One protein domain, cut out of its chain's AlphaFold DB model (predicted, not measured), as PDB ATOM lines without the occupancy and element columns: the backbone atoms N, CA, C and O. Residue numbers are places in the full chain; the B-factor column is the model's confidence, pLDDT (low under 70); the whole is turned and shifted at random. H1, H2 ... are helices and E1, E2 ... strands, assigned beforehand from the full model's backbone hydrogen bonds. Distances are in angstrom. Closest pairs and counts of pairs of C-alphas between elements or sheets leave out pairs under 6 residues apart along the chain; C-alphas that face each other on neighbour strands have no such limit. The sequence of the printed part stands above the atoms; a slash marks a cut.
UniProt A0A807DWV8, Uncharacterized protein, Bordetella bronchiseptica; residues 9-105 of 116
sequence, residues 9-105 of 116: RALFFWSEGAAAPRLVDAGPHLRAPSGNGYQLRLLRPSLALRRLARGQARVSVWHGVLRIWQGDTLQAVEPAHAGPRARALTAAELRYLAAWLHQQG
ATOM      1  N   ARG A   9     -42.884 -59.217  52.066       94.12
ATOM      2  CA  ARG A   9     -41.486 -59.659  52.051       94.12
ATOM      3  C   ARG A   9     -40.852 -59.186  50.751       94.12
ATOM      4  O   ARG A   9     -41.390 -59.463  49.683       94.12
ATOM      5  N   ALA A  10     -39.737 -58.481  50.862       92.88
ATOM      6  CA  ALA A  10     -39.002 -57.912  49.745       92.88
ATOM      7  C   ALA A  10     -37.521 -58.282  49.857       92.88
ATOM      8  O   ALA A  10     -36.926 -58.166  50.933       92.88
ATOM      9  N   LEU A  11     -36.948 -58.738  48.749       91.88
ATOM     10  CA  LEU A  11     -35.531 -59.012  48.598       91.88
ATOM     11  C   LEU A  11     -34.853 -57.775  48.020       91.88
ATOM     12  O   LEU A  11     -35.210 -57.293  46.946       91.88
ATOM     13  N   PHE A  12     -33.862 -57.283  48.743       90.56
ATOM     14  CA  PHE A  12     -33.030 -56.167  48.339       90.56
ATOM     15  C   PHE A  12     -31.618 -56.652  48.037       90.56
ATOM     16  O   PHE A  12     -31.155 -57.587  48.681       90.56
ATOM     17  N   PHE A  13     -30.932 -55.997  47.108       89.12
ATOM     18  CA  PHE A  13     -29.520 -56.234  46.824       89.12
ATOM     19  C   PHE A  13     -28.724 -54.944  46.992       89.12
ATOM     20  O   PHE A  13     -29.086 -53.903  46.436       89.12
ATOM     21  N   TRP A  14     -27.649 -55.026  47.770       87.31
ATOM     22  CA  TRP A  14     -26.656 -53.977  47.926       87.31
ATOM     23  C   TRP A  14     -25.465 -54.302  47.031       87.31
ATOM     24  O   TRP A  14     -24.678 -55.194  47.346       87.31
ATOM     25  N   SER A  15     -25.343 -53.598  45.908       84.12
ATOM     26  CA  SER A  15     -24.108 -53.649  45.131       84.12
ATOM     27  C   SER A  15     -23.019 -52.865  45.856       84.12
ATOM     28  O   SER A  15     -23.294 -51.869  46.530       84.12
ATOM     29  N   GLU A  16     -21.777 -53.305  45.707       84.12
ATOM     30  CA  GLU A  16     -20.619 -52.573  46.209       84.12
ATOM     31  C   GLU A  16     -20.616 -51.133  45.660       84.12
ATOM     32  O   GLU A  16     -20.961 -50.901  44.502       84.12
ATOM     33  N   GLY A  17     -20.327 -50.153  46.520       80.06
ATOM     34  CA  GLY A  17     -20.337 -48.730  46.161       80.06
ATOM     35  C   GLY A  17     -21.719 -48.083  45.977       80.06
ATOM     36  O   GLY A  17     -21.783 -46.886  45.709       80.06
ATOM     37  N   ALA A  18     -22.834 -48.809  46.135       80.56
ATOM     38  CA  ALA A  18     -24.162 -48.207  45.994       80.56
ATOM     39  C   ALA A  18     -24.610 -47.424  47.237       80.56
ATOM     40  O   ALA A  18     -24.565 -47.922  48.365       80.56
ATOM     41  N   ALA A  19     -25.164 -46.232  46.997       80.31
ATOM     42  CA  ALA A  19     -25.776 -45.382  48.020       80.31
ATOM     43  C   ALA A  19     -27.082 -45.967  48.599       80.31
ATOM     44  O   ALA A  19     -27.480 -45.637  49.716       80.31
ATOM     45  N   ALA A  20     -27.764 -46.841  47.851       79.94
ATOM     46  CA  ALA A  20     -29.021 -47.456  48.259       79.94
ATOM     47  C   ALA A  20     -29.188 -48.866  47.659       79.94
ATOM     48  O   ALA A  20     -28.678 -49.137  46.570       79.94
ATOM     49  N   PRO A  21     -29.938 -49.763  48.326       85.56
ATOM     50  CA  PRO A  21     -30.186 -51.094  47.808       85.56
ATOM     51  C   PRO A  21     -31.262 -51.078  46.726       85.56
ATOM     52  O   PRO A  21     -32.253 -50.347  46.820       85.56
ATOM     53  N   ARG A  22     -31.134 -51.984  45.759       86.75
ATOM     54  CA  ARG A  22     -32.133 -52.203  44.708       86.75
ATOM     55  C   ARG A  22     -33.153 -53.240  45.160       86.75
ATOM     56  O   ARG A  22     -32.774 -54.258  45.736       86.75
ATOM     57  N   LEU A  23     -34.436 -52.997  44.901       89.62
ATOM     58  CA  LEU A  23     -35.464 -54.030  45.033       89.62
ATOM     59  C   LEU A  23     -35.264 -55.055  43.910       89.62
ATOM     60  O   LEU A  23     -35.285 -54.686  42.739       89.62
ATOM     61  N   VAL A  24     -35.064 -56.317  44.278       89.56
ATOM     62  CA  VAL A  24     -34.849 -57.425  43.335       89.56
ATOM     63  C   VAL A  24     -36.125 -58.225  43.143       89.56
ATOM     64  O   VAL A  24     -36.469 -58.568  42.019       89.56
ATOM     65  N   ASP A  25     -36.819 -58.521  44.242       89.06
ATOM     66  CA  ASP A  25     -38.039 -59.320  44.207       89.06
ATOM     67  C   ASP A  25     -38.946 -58.991  45.404       89.06
ATOM     68  O   ASP A  25     -38.491 -58.487  46.437       89.06
ATOM     69  N   ALA A  26     -40.240 -59.285  45.291       90.81
ATOM     70  CA  ALA A  26     -41.229 -59.108  46.347       90.81
ATOM     71  C   ALA A  26     -42.278 -60.225  46.298       90.81
ATOM     72  O   ALA A  26     -42.958 -60.415  45.295       90.81
ATOM     73  N   GLY A  27     -42.473 -60.937  47.408       86.44
ATOM     74  CA  GLY A  27     -43.355 -62.101  47.423       86.44
ATOM     75  C   GLY A  27     -43.373 -62.848  48.757       86.44
ATOM     76  O   GLY A  27     -42.381 -62.846  49.486       86.44
ATOM     77  N   PRO A  28     -44.486 -63.523  49.098       82.31
ATOM     78  CA  PRO A  28     -44.618 -64.243  50.368       82.31
ATOM     79  C   PRO A  28     -43.646 -65.427  50.499       82.31
ATOM     80  O   PRO A  28     -43.253 -65.774  51.613       82.31
ATOM     81  N   HIS A  29     -43.220 -66.011  49.378       84.06
ATOM     82  CA  HIS A  29     -42.373 -67.208  49.337       84.06
ATOM     83  C   HIS A  29     -40.876 -66.912  49.189       84.06
ATOM     84  O   HIS A  29     -40.087 -67.845  49.048       84.06
ATOM     85  N   LEU A  30     -40.472 -65.638  49.260       86.38
ATOM     86  CA  LEU A  30     -39.067 -65.269  49.155       86.38
ATOM     87  C   LEU A  30     -38.235 -65.886  50.275       86.38
ATOM     88  O   LEU A  30     -38.572 -65.796  51.462       86.38
ATOM     89  N   ARG A  31     -37.107 -66.459  49.863       80.44
ATOM     90  CA  ARG A  31     -36.027 -66.911  50.733       80.44
ATOM     91  C   ARG A  31     -34.797 -66.076  50.409       80.44
ATOM     92  O   ARG A  31     -34.532 -65.800  49.244       80.44
ATOM     93  N   ALA A  32     -34.081 -65.643  51.441       70.25
ATOM     94  CA  ALA A  32     -32.819 -64.951  51.234       70.25
ATOM     95  C   ALA A  32     -31.804 -65.951  50.649       70.25
ATOM     96  O   ALA A  32     -31.636 -67.021  51.240       70.25
ATOM     97  N   PRO A  33     -31.135 -65.642  49.527       75.81
ATOM     98  CA  PRO A  33     -29.946 -66.385  49.138       75.81
ATOM     99  C   PRO A  33     -28.860 -66.198  50.209       75.81
ATOM    100  O   PRO A  33     -28.781 -65.156  50.865       75.81
ATOM    101  N   SER A  34     -28.039 -67.223  50.423       67.31
ATOM    102  CA  SER A  34     -26.909 -67.163  51.349       67.31
ATOM    103  C   SER A  34     -25.768 -66.333  50.746       67.31
ATOM    104  O   SER A  34     -25.135 -66.777  49.792       67.31
ATOM    105  N   GLY A  35     -25.488 -65.162  51.328       67.62
ATOM    106  CA  GLY A  35     -24.324 -64.321  51.003       67.62
ATOM    107  C   GLY A  35     -24.507 -63.316  49.850       67.62
ATOM    108  O   GLY A  35     -25.467 -63.381  49.089       67.62
ATOM    109  N   ASN A  36     -23.543 -62.388  49.744       73.00
ATOM    110  CA  ASN A  36     -23.340 -61.385  48.678       73.00
ATOM    111  C   ASN A  36     -24.360 -60.233  48.602       73.00
ATOM    112  O   ASN A  36     -24.998 -60.036  47.578       73.00
ATOM    113  N   GLY A  37     -24.531 -59.449  49.672       84.50
ATOM    114  CA  GLY A  37     -25.262 -58.169  49.603       84.50
ATOM    115  C   GLY A  37     -26.790 -58.269  49.514       84.50
ATOM    116  O   GLY A  37     -27.474 -57.245  49.543       84.50
ATOM    117  N   TYR A  38     -27.353 -59.478  49.457       89.12
ATOM    118  CA  TYR A  38     -28.796 -59.689  49.500       89.12
ATOM    119  C   TYR A  38     -29.352 -59.564  50.923       89.12
ATOM    120  O   TYR A  38     -28.839 -60.157  51.870       89.12
ATOM    121  N   GLN A  39     -30.448 -58.825  51.074       89.31
ATOM    122  CA  GLN A  39     -31.148 -58.633  52.341       89.31
ATOM    123  C   GLN A  39     -32.649 -58.840  52.163       89.31
ATOM    124  O   GLN A  39     -33.312 -58.124  51.410       89.31
ATOM    125  N   LEU A  40     -33.209 -59.792  52.908       91.31
ATOM    126  CA  LEU A  40     -34.652 -59.973  52.989       91.31
ATOM    127  C   LEU A  40     -35.229 -59.042  54.058       91.31
ATOM    128  O   LEU A  40     -34.804 -59.062  55.213       91.31
ATOM    129  N   ARG A  41     -36.223 -58.235  53.686       92.12
ATOM    130  CA  ARG A  41     -36.887 -57.291  54.594       92.12
ATOM    131  C   ARG A  41     -38.393 -57.483  54.569       92.12
ATOM    132  O   ARG A  41     -38.995 -57.693  53.520       92.12
ATOM    133  N   LEU A  42     -39.011 -57.352  55.740       94.19
ATOM    134  CA  LEU A  42     -40.461 -57.266  55.864       94.19
ATOM    135  C   LEU A  42     -40.884 -55.795  55.850       94.19
ATOM    136  O   LEU A  42     -40.670 -55.067  56.821       94.19
ATOM    137  N   LEU A  43     -41.497 -55.357  54.757       95.06
ATOM    138  CA  LEU A  43     -42.019 -54.005  54.600       95.06
ATOM    139  C   LEU A  43     -43.450 -53.946  55.124       95.06
ATOM    140  O   LEU A  43     -44.310 -54.724  54.712       95.06
ATOM    141  N   ARG A  44     -43.725 -53.010  56.033       95.19
ATOM    142  CA  ARG A  44     -45.063 -52.802  56.596       95.19
ATOM    143  C   ARG A  44     -45.678 -51.530  56.010       95.19
ATOM    144  O   ARG A  44     -44.998 -50.506  55.987       95.19
ATOM    145  N   PRO A  45     -46.955 -51.556  55.595       95.19
ATOM    146  CA  PRO A  45     -47.618 -50.351  55.120       95.19
ATOM    147  C   PRO A  45     -47.811 -49.368  56.274       95.19
ATOM    148  O   PRO A  45     -48.266 -49.763  57.358       95.19
ATOM    149  N   SER A  46     -47.506 -48.095  56.015       95.31
ATOM    150  CA  SER A  46     -47.735 -46.993  56.953       95.31
ATOM    151  C   SER A  46     -49.229 -46.833  57.263       95.31
ATOM    152  O   SER A  46     -50.098 -47.252  56.491       95.31
ATOM    153  N   LEU A  47     -49.553 -46.182  58.384       94.94
ATOM    154  CA  LEU A  47     -50.942 -45.846  58.708       94.94
ATOM    155  C   LEU A  47     -51.585 -44.976  57.614       94.94
ATOM    156  O   LEU A  47     -52.752 -45.181  57.283       94.94
ATOM    157  N   ALA A  48     -50.822 -44.050  57.026       94.56
ATOM    158  CA  ALA A  48     -51.289 -43.193  55.941       94.56
ATOM    159  C   ALA A  48     -51.664 -44.008  54.693       94.56
ATOM    160  O   ALA A  48     -52.771 -43.857  54.180       94.56
ATOM    161  N   LEU A  49     -50.808 -44.942  54.262       95.25
ATOM    162  CA  LEU A  49     -51.121 -45.827  53.135       95.25
ATOM    163  C   LEU A  49     -52.329 -46.723  53.419       95.25
ATOM    164  O   LEU A  49     -53.168 -46.911  52.542       95.25
ATOM    165  N   ARG A  50     -52.468 -47.241  54.647       94.94
ATOM    166  CA  ARG A  50     -53.650 -48.034  55.034       94.94
ATOM    167  C   ARG A  50     -54.939 -47.214  54.967       94.94
ATOM    168  O   ARG A  50     -55.957 -47.736  54.525       94.94
ATOM    169  N   ARG A  51     -54.912 -45.947  55.400       93.62
ATOM    170  CA  ARG A  51     -56.065 -45.034  55.296       93.62
ATOM    171  C   ARG A  51     -56.431 -44.769  53.836       93.62
ATOM    172  O   ARG A  51     -57.596 -44.910  53.485       93.62
ATOM    173  N   LEU A  52     -55.439 -44.498  52.986       93.44
ATOM    174  CA  LEU A  52     -55.639 -44.317  51.543       93.44
ATOM    175  C   LEU A  52     -56.220 -45.577  50.883       93.44
ATOM    176  O   LEU A  52     -57.167 -45.484  50.110       93.44
ATOM    177  N   ALA A  53     -55.719 -46.764  51.237       92.56
ATOM    178  CA  ALA A  53     -56.242 -48.037  50.733       92.56
ATOM    179  C   ALA A  53     -57.722 -48.244  51.085       92.56
ATOM    180  O   ALA A  53     -58.518 -48.613  50.227       92.56
ATOM    181  N   ARG A  54     -58.104 -47.960  52.340       91.75
ATOM    182  CA  ARG A  54     -59.507 -48.020  52.785       91.75
ATOM    183  C   ARG A  54     -60.387 -47.015  52.048       91.75
ATOM    184  O   ARG A  54     -61.524 -47.333  51.734       91.75
ATOM    185  N   GLY A  55     -59.842 -45.842  51.736       90.88
ATOM    186  CA  GLY A  55     -60.481 -44.829  50.899       90.88
ATOM    187  C   GLY A  55     -60.484 -45.147  49.400       90.88
ATOM    188  O   GLY A  55     -60.775 -44.257  48.609       90.88
ATOM    189  N   GLN A  56     -60.133 -46.377  49.002       91.12
ATOM    190  CA  GLN A  56     -60.071 -46.834  47.610       91.12
ATOM    191  C   GLN A  56     -59.126 -46.007  46.725       91.12
ATOM    192  O   GLN A  56     -59.329 -45.879  45.514       91.12
ATOM    193  N   ALA A  57     -58.058 -45.467  47.317       93.75
ATOM    194  CA  ALA A  57     -57.069 -44.706  46.576       93.75
ATOM    195  C   ALA A  57     -56.418 -45.551  45.467       93.75
ATOM    196  O   ALA A  57     -56.174 -46.754  45.611       93.75
ATOM    197  N   ARG A  58     -56.111 -44.925  44.337       93.44
ATOM    198  CA  ARG A  58     -55.493 -45.529  43.156       93.44
ATOM    199  C   ARG A  58     -54.035 -45.101  43.086       93.44
ATOM    200  O   ARG A  58     -53.727 -43.929  43.253       93.44
ATOM    201  N   VAL A  59     -53.150 -46.058  42.839       93.12
ATOM    202  CA  VAL A  59     -51.738 -45.776  42.562       93.12
ATOM    203  C   VAL A  59     -51.586 -45.730  41.056       93.12
ATOM    204  O   VAL A  59     -52.089 -46.613  40.365       93.12
ATOM    205  N   SER A  60     -50.900 -44.711  40.563       91.69
ATOM    206  CA  SER A  60     -50.538 -44.569  39.157       91.69
ATOM    207  C   SER A  60     -49.068 -44.199  39.062       91.69
ATOM    208  O   SER A  60     -48.587 -43.406  39.873       91.69
ATOM    209  N   VAL A  61     -48.386 -44.705  38.044       90.50
ATOM    210  CA  VAL A  61     -47.042 -44.259  37.677       90.50
ATOM    211  C   VAL A  61     -47.166 -43.545  36.341       90.50
ATOM    212  O   VAL A  61     -47.645 -44.139  35.379       90.50
ATOM    213  N   TRP A  62     -46.772 -42.273  36.285       85.31
ATOM    214  CA  TRP A  62     -46.761 -41.515  35.035       85.31
ATOM    215  C   TRP A  62     -45.465 -40.718  34.895       85.31
ATOM    216  O   TRP A  62     -45.084 -40.015  35.832       85.31
ATOM    217  N   HIS A  63     -44.787 -40.866  33.751       84.69
ATOM    218  CA  HIS A  63     -43.437 -40.368  33.484       84.69
ATOM    219  C   HIS A  63     -42.450 -40.750  34.598       84.69
ATOM    220  O   HIS A  63     -41.695 -39.922  35.084       84.69
ATOM    221  N   GLY A  64     -42.515 -42.000  35.069       84.75
ATOM    222  CA  GLY A  64     -41.668 -42.492  36.160       84.75
ATOM    223  C   GLY A  64     -42.083 -42.040  37.565       84.75
ATOM    224  O   GLY A  64     -41.587 -42.604  38.531       84.75
ATOM    225  N   VAL A  65     -43.036 -41.114  37.694       89.44
ATOM    226  CA  VAL A  65     -43.433 -40.539  38.985       89.44
ATOM    227  C   VAL A  65     -44.640 -41.264  39.573       89.44
ATOM    228  O   VAL A  65     -45.721 -41.315  38.965       89.44
ATOM    229  N   LEU A  66     -44.474 -41.770  40.791       93.19
ATOM    230  CA  LEU A  66     -45.510 -42.429  41.570       93.19
ATOM    231  C   LEU A  66     -46.472 -41.408  42.191       93.19
ATOM    232  O   LEU A  66     -46.084 -40.496  42.923       93.19
ATOM    233  N   ARG A  67     -47.764 -41.601  41.918       94.62
ATOM    234  CA  ARG A  67     -48.872 -40.780  42.418       94.62
ATOM    235  C   ARG A  67     -49.939 -41.653  43.064       94.62
ATOM    236  O   ARG A  67     -50.211 -42.759  42.595       94.62
ATOM    237  N   ILE A  68     -50.565 -41.130  44.113       95.62
ATOM    238  CA  ILE A  68     -51.720 -41.723  44.781       95.62
ATOM    239  C   ILE A  68     -52.901 -40.763  44.673       95.62
ATOM    240  O   ILE A  68     -52.859 -39.649  45.194       95.62
ATOM    241  N   TRP A  69     -53.965 -41.233  44.037       95.19
ATOM    242  CA  TRP A  69     -55.203 -40.501  43.793       95.19
ATOM    243  C   TRP A  69     -56.334 -41.060  44.643       95.19
ATOM    244  O   TRP A  69     -56.405 -42.268  44.845       95.19
ATOM    245  N   GLN A  70     -57.255 -40.220  45.097       94.06
ATOM    246  CA  GLN A  70     -58.525 -40.655  45.677       94.06
ATOM    247  C   GLN A  70     -59.652 -39.874  45.004       94.06
ATOM    248  O   GLN A  70     -59.723 -38.653  45.145       94.06
ATOM    249  N   GLY A  71     -60.487 -40.574  44.230       92.00
ATOM    250  CA  GLY A  71     -61.288 -39.912  43.196       92.00
ATOM    251  C   GLY A  71     -60.363 -39.164  42.231       92.00
ATOM    252  O   GLY A  71     -59.355 -39.727  41.801       92.00
ATOM    253  N   ASP A  72     -60.663 -37.888  41.993       92.69
ATOM    254  CA  ASP A  72     -59.875 -36.989  41.135       92.69
ATOM    255  C   ASP A  72     -58.840 -36.156  41.914       92.69
ATOM    256  O   ASP A  72     -58.125 -35.327  41.350       92.69
ATOM    257  N   THR A  73     -58.724 -36.378  43.227       94.38
ATOM    258  CA  THR A  73     -57.823 -35.609  44.090       94.38
ATOM    259  C   THR A  73     -56.486 -36.320  44.261       94.38
ATOM    260  O   THR A  73     -56.433 -37.467  44.717       94.38
ATOM    261  N   LEU A  74     -55.388 -35.618  43.966       95.88
ATOM    262  CA  LEU A  74     -54.031 -36.090  44.242       95.88
ATOM    263  C   LEU A  74     -53.755 -36.029  45.751       95.88
ATOM    264  O   LEU A  74     -53.651 -34.948  46.321       95.88
ATOM    265  N   GLN A  75     -53.623 -37.186  46.394       96.56
ATOM    266  CA  GLN A  75     -53.430 -37.289  47.845       96.56
ATOM    267  C   GLN A  75     -51.952 -37.335  48.235       96.56
ATOM    268  O   GLN A  75     -51.540 -36.737  49.232       96.56
ATOM    269  N   ALA A  76     -51.147 -38.073  47.468       96.31
ATOM    270  CA  ALA A  76     -49.719 -38.195  47.717       96.31
ATOM    271  C   ALA A  76     -48.932 -38.420  46.426       96.31
ATOM    272  O   ALA A  76     -49.443 -38.995  45.465       96.31
ATOM    273  N   VAL A  77     -47.682 -37.981  46.414       95.94
ATOM    274  CA  VAL A  77     -46.780 -38.065  45.261       95.94
ATOM    275  C   VAL A  77     -45.331 -38.126  45.743       95.94
ATOM    276  O   VAL A  77     -45.051 -37.827  46.904       95.94
ATOM    277  N   GLU A  78     -44.407 -38.554  44.888       93.31
ATOM    278  CA  GLU A  78     -42.970 -38.482  45.173       93.31
ATOM    279  C   GLU A  78     -42.527 -37.085  45.658       93.31
ATOM    280  O   GLU A  78     -43.050 -36.081  45.166       93.31
ATOM    281  N   PRO A  79     -41.564 -37.000  46.603       92.69
ATOM    282  CA  PRO A  79     -41.165 -35.744  47.243       92.69
ATOM    283  C   PRO A  79     -40.842 -34.596  46.288       92.69
ATOM    284  O   PRO A  79     -41.312 -33.486  46.517       92.69
ATOM    285  N   ALA A  80     -40.110 -34.865  45.202       90.25
ATOM    286  CA  ALA A  80     -39.709 -33.854  44.218       90.25
ATOM    287  C   ALA A  80     -40.896 -33.206  43.478       90.25
ATOM    288  O   ALA A  80     -40.763 -32.134  42.897       90.25
ATOM    289  N   HIS A  81     -42.068 -33.843  43.510       90.44
ATOM    290  CA  HIS A  81     -43.281 -33.387  42.834       90.44
ATOM    291  C   HIS A  81     -44.408 -33.039  43.814       90.44
ATOM    292  O   HIS A  81     -45.544 -32.804  43.394       90.44
ATOM    293  N   ALA A  82     -44.124 -33.042  45.118       91.12
ATOM    294  CA  ALA A  82     -45.095 -32.683  46.137       91.12
ATOM    295  C   ALA A  82     -45.355 -31.172  46.139       91.12
ATOM    296  O   ALA A  82     -44.480 -30.358  45.857       91.12
ATOM    297  N   GLY A  83     -46.585 -30.799  46.479       88.00
ATOM    298  CA  GLY A  83     -47.024 -29.409  46.548       88.00
ATOM    299  C   GLY A  83     -47.996 -29.207  47.709       88.00
ATOM    300  O   GLY A  83     -48.284 -30.153  48.442       88.00
ATOM    301  N   PRO A  84     -48.582 -28.012  47.874       87.44
ATOM    302  CA  PRO A  84     -49.416 -27.700  49.040       87.44
ATOM    303  C   PRO A  84     -50.673 -28.578  49.160       87.44
ATOM    304  O   PRO A  84     -51.239 -28.705  50.241       87.44
ATOM    305  N   ARG A  85     -51.121 -29.184  48.053       87.38
ATOM    306  CA  ARG A  85     -52.340 -30.005  47.982       87.38
ATOM    307  C   ARG A  85     -52.084 -31.512  48.000       87.38
ATOM    308  O   ARG A  85     -53.043 -32.266  48.094       87.38
ATOM    309  N   ALA A  86     -50.828 -31.951  47.901       93.44
ATOM    310  CA  ALA A  86     -50.472 -33.364  47.815       93.44
ATOM    311  C   ALA A  86     -49.265 -33.664  48.701       93.44
ATOM    312  O   ALA A  86     -48.203 -33.059  48.559       93.44
ATOM    313  N   ARG A  87     -49.417 -34.632  49.605       95.12
ATOM    314  CA  ARG A  87     -48.364 -34.990  50.555       95.12
ATOM    315  C   ARG A  87     -47.181 -35.661  49.850       95.12
ATOM    316  O   ARG A  87     -47.371 -36.563  49.036       95.12
ATOM    317  N   ALA A  88     -45.962 -35.320  50.258       95.75
ATOM    318  CA  ALA A  88     -44.770 -36.070  49.880       95.75
ATOM    319  C   ALA A  88     -44.794 -37.503  50.452       95.75
ATOM    320  O   ALA A  88     -44.989 -37.721  51.655       95.75
ATOM    321  N   LEU A  89     -44.579 -38.491  49.587       95.12
ATOM    322  CA  LEU A  89     -44.366 -39.881  49.979       95.12
ATOM    323  C   LEU A  89     -43.015 -40.028  50.675       95.12
ATOM    324  O   LEU A  89     -41.990 -39.568  50.186       95.12
ATOM    325  N   THR A  90     -43.003 -40.715  51.810       93.56
ATOM    326  CA  THR A  90     -41.748 -40.986  52.523       93.56
ATOM    327  C   THR A  90     -40.938 -42.077  51.822       93.56
ATOM    328  O   THR A  90     -41.493 -42.939  51.138       93.56
ATOM    329  N   ALA A  91     -39.630 -42.140  52.084       90.62
ATOM    330  CA  ALA A  91     -38.775 -43.208  51.557       90.62
ATOM    331  C   ALA A  91     -39.267 -44.622  51.936       90.62
ATOM    332  O   ALA A  91     -39.139 -45.565  51.156       90.62
ATOM    333  N   ALA A  92     -39.847 -44.798  53.129       91.88
ATOM    334  CA  ALA A  92     -40.417 -46.079  53.548       91.88
ATOM    335  C   ALA A  92     -41.676 -46.449  52.745       91.88
ATOM    336  O   ALA A  92     -41.853 -47.609  52.371       91.88
ATOM    337  N   GLU A  93     -42.530 -45.468  52.454       94.88
ATOM    338  CA  GLU A  93     -43.730 -45.662  51.639       94.88
ATOM    339  C   GLU A  93     -43.378 -45.946  50.184       94.88
ATOM    340  O   GLU A  93     -43.957 -46.857  49.604       94.88
ATOM    341  N   LEU A  94     -42.389 -45.245  49.626       93.06
ATOM    342  CA  LEU A  94     -41.880 -45.508  48.281       93.06
ATOM    343  C   LEU A  94     -41.355 -46.940  48.151       93.06
ATOM    344  O   LEU A  94     -41.769 -47.660  47.247       93.06
ATOM    345  N   ARG A  95     -40.537 -47.414  49.100       92.31
ATOM    346  CA  ARG A  95     -40.070 -48.815  49.109       92.31
ATOM    347  C   ARG A  95     -41.222 -49.814  49.204       92.31
ATOM    348  O   ARG A  95     -41.199 -50.841  48.531       92.31
ATOM    349  N   TYR A  96     -42.222 -49.530  50.040       94.44
ATOM    350  CA  TYR A  96     -43.400 -50.388  50.155       94.44
ATOM    351  C   TYR A  96     -44.199 -50.426  48.846       94.44
ATOM    352  O   TYR A  96     -44.576 -51.504  48.392       94.44
ATOM    353  N   LEU A  97     -44.437 -49.269  48.223       93.88
ATOM    354  CA  LEU A  97     -45.192 -49.158  46.976       93.88
ATOM    355  C   LEU A  97     -44.441 -49.774  45.792       93.88
ATOM    356  O   LEU A  97     -45.082 -50.408  44.964       93.88
ATOM    357  N   ALA A  98     -43.107 -49.683  45.754       91.69
ATOM    358  CA  ALA A  98     -42.279 -50.423  44.800       91.69
ATOM    359  C   ALA A  98     -42.516 -51.929  44.901       91.69
ATOM    360  O   ALA A  98     -42.814 -52.584  43.906       91.69
ATOM    361  N   ALA A  99     -42.428 -52.472  46.118       92.56
ATOM    362  CA  ALA A  99     -42.640 -53.893  46.363       92.56
ATOM    363  C   ALA A  99     -44.082 -54.316  46.052       92.56
ATOM    364  O   ALA A  99     -44.305 -55.391  45.502       92.56
ATOM    365  N   TRP A 100     -45.059 -53.461  46.358       92.38
ATOM    366  CA  TRP A 100     -46.459 -53.700  46.019       92.38
ATOM    367  C   TRP A 100     -46.688 -53.717  44.505       92.38
ATOM    368  O   TRP A 100     -47.307 -54.655  44.014       92.38
ATOM    369  N   LEU A 101     -46.157 -52.743  43.757       90.50
ATOM    370  CA  LEU A 101     -46.232 -52.720  42.292       90.50
ATOM    371  C   LEU A 101     -45.563 -53.960  41.690       90.50
ATOM    372  O   LEU A 101     -46.166 -54.614  40.841       90.50
ATOM    373  N   HIS A 102     -44.392 -54.340  42.206       89.50
ATOM    374  CA  HIS A 102     -43.681 -55.546  41.785       89.50
ATOM    375  C   HIS A 102     -44.542 -56.810  41.945       89.50
ATOM    376  O   HIS A 102     -44.625 -57.618  41.023       89.50
ATOM    377  N   GLN A 103     -45.257 -56.959  43.070       88.44
ATOM    378  CA  GLN A 103     -46.201 -58.068  43.280       88.44
ATOM    379  C   GLN A 103     -47.378 -58.077  42.293       88.44
ATOM    380  O   GLN A 103     -47.953 -59.134  42.053       88.44
ATOM    381  N   GLN A 104     -47.748 -56.924  41.731       85.75
ATOM    382  CA  GLN A 104     -48.780 -56.815  40.692       85.75
ATOM    383  C   GLN A 104     -48.220 -57.038  39.273       85.75
ATOM    384  O   GLN A 104     -48.936 -56.821  38.299       85.75
ATOM    385  N   GLY A 105     -46.941 -57.409  39.131       85.19
ATOM    386  CA  GLY A 105     -46.266 -57.509  37.832       85.19
ATOM    387  C   GLY A 105     -45.947 -56.153  37.191       85.19
ATOM    388  O   GLY A 105     -45.524 -56.099  36.038       85.19
TER     389      GLY A 105
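AT A GLANCE: This is residues 9 to 105 of the 116 residues of an uncharacterized protein of Bordetella bronchiseptica (UniProt A0A807DWV8). Two small three-stranded sheets stand at opposite ends of an elongated domain, and the helix H2, last along the printed part, fills the middle between them. The first sheet, E2 E1 E3, has H2 on it; the second, E4 E5 E6, has the short helix H1 over it, and a long link, residues 78 to 90, folds back from it to H2. The printed part has 97 residues, with two named helices and six named strands in the order E1 E2 E3 H1 E4 E5 E6 H2; both sheets are antiparallel, and the class is mixed, helices and strands. It is only just compact, close to loose, with a radius of gyration of the C-alphas of 14.7 A, and spans 45 by 29 by 22 A.

HOW THE PARTS SIT: E1, residues 9 to 13, is the inner strand between E2, residues 22 to 26, and E3, residues 38 to 43. E1 and E2 form a hairpin, with N 11 and O 25 at 2.8 A, within hydrogen-bond range; between E1 and E3, N 10 and O 41 are at 2.9 A. H1, residues 47 to 54, is on the meander E4 E5 E6, each strand the antiparallel neighbour of the one before: residues 58 to 62, 65 to 70 and 73 to 77. Its height over the sheet is 10.2 A, and it lies over E5, slantwise at 48 degrees on the local plane; their closest C-alphas, of Leu 52 and Gln 70, are 7.5 A apart. Between the neighbour strands E4 and E5, N 60 and O 67 are within hydrogen-bond range at 2.9 A, and between the neighbour strands E5 and E6, N 68 and O 76 are within hydrogen-bond range at 2.8 A. H2, residues 91 to 103, is on the sheet E2 E1 E3, making two layers, a helix on one face of a sheet, at a height over the sheet of 7.9 A. It runs across the strands, at 75 degrees to E1 on the local plane; the closest C-alphas of E2 and H2, Ala 26 and Ala 99, are 5.4 A apart. H2 is also on the sheet E4 E5 E6, with 8 pairs of C-alphas within 10 A. H1 and H2 are close but not clearly touching, with the closest C-alphas, of Leu 49 and Glu 93, 7.5 A apart. In H1 and H2 every O i to N i+4 pair is within hydrogen-bond range.

IN THESE COORDINATES: E1, residues 9 to 13, begins at C-alpha 9, (-41.486, -59.659, 52.051). E2 is residues 22 to 26, and E3, residues 38 to 43, is 15.3 A long from first to last C-alpha. H1 is residues 47 to 54, with C-alpha 47 at (-50.942, -45.846, 58.708). E4 is residues 58 to 62, E5, residues 65 to 70, is 16.5 A long, and E6 is residues 73 to 77. H2, residues 91 to 103, is 18.6 A long and ends at C-alpha 103, (-46.201, -58.068, 43.280).

THE WHOLE: The two C-alphas farthest apart, of Gly 35 and Asp 72, are 45.9 A apart. The printed part has no cut. The links E2 to E3 and E6 to H2 are long. The mean pLDDT of the printed part is 89.7, and residues 34 to 35 are under 70.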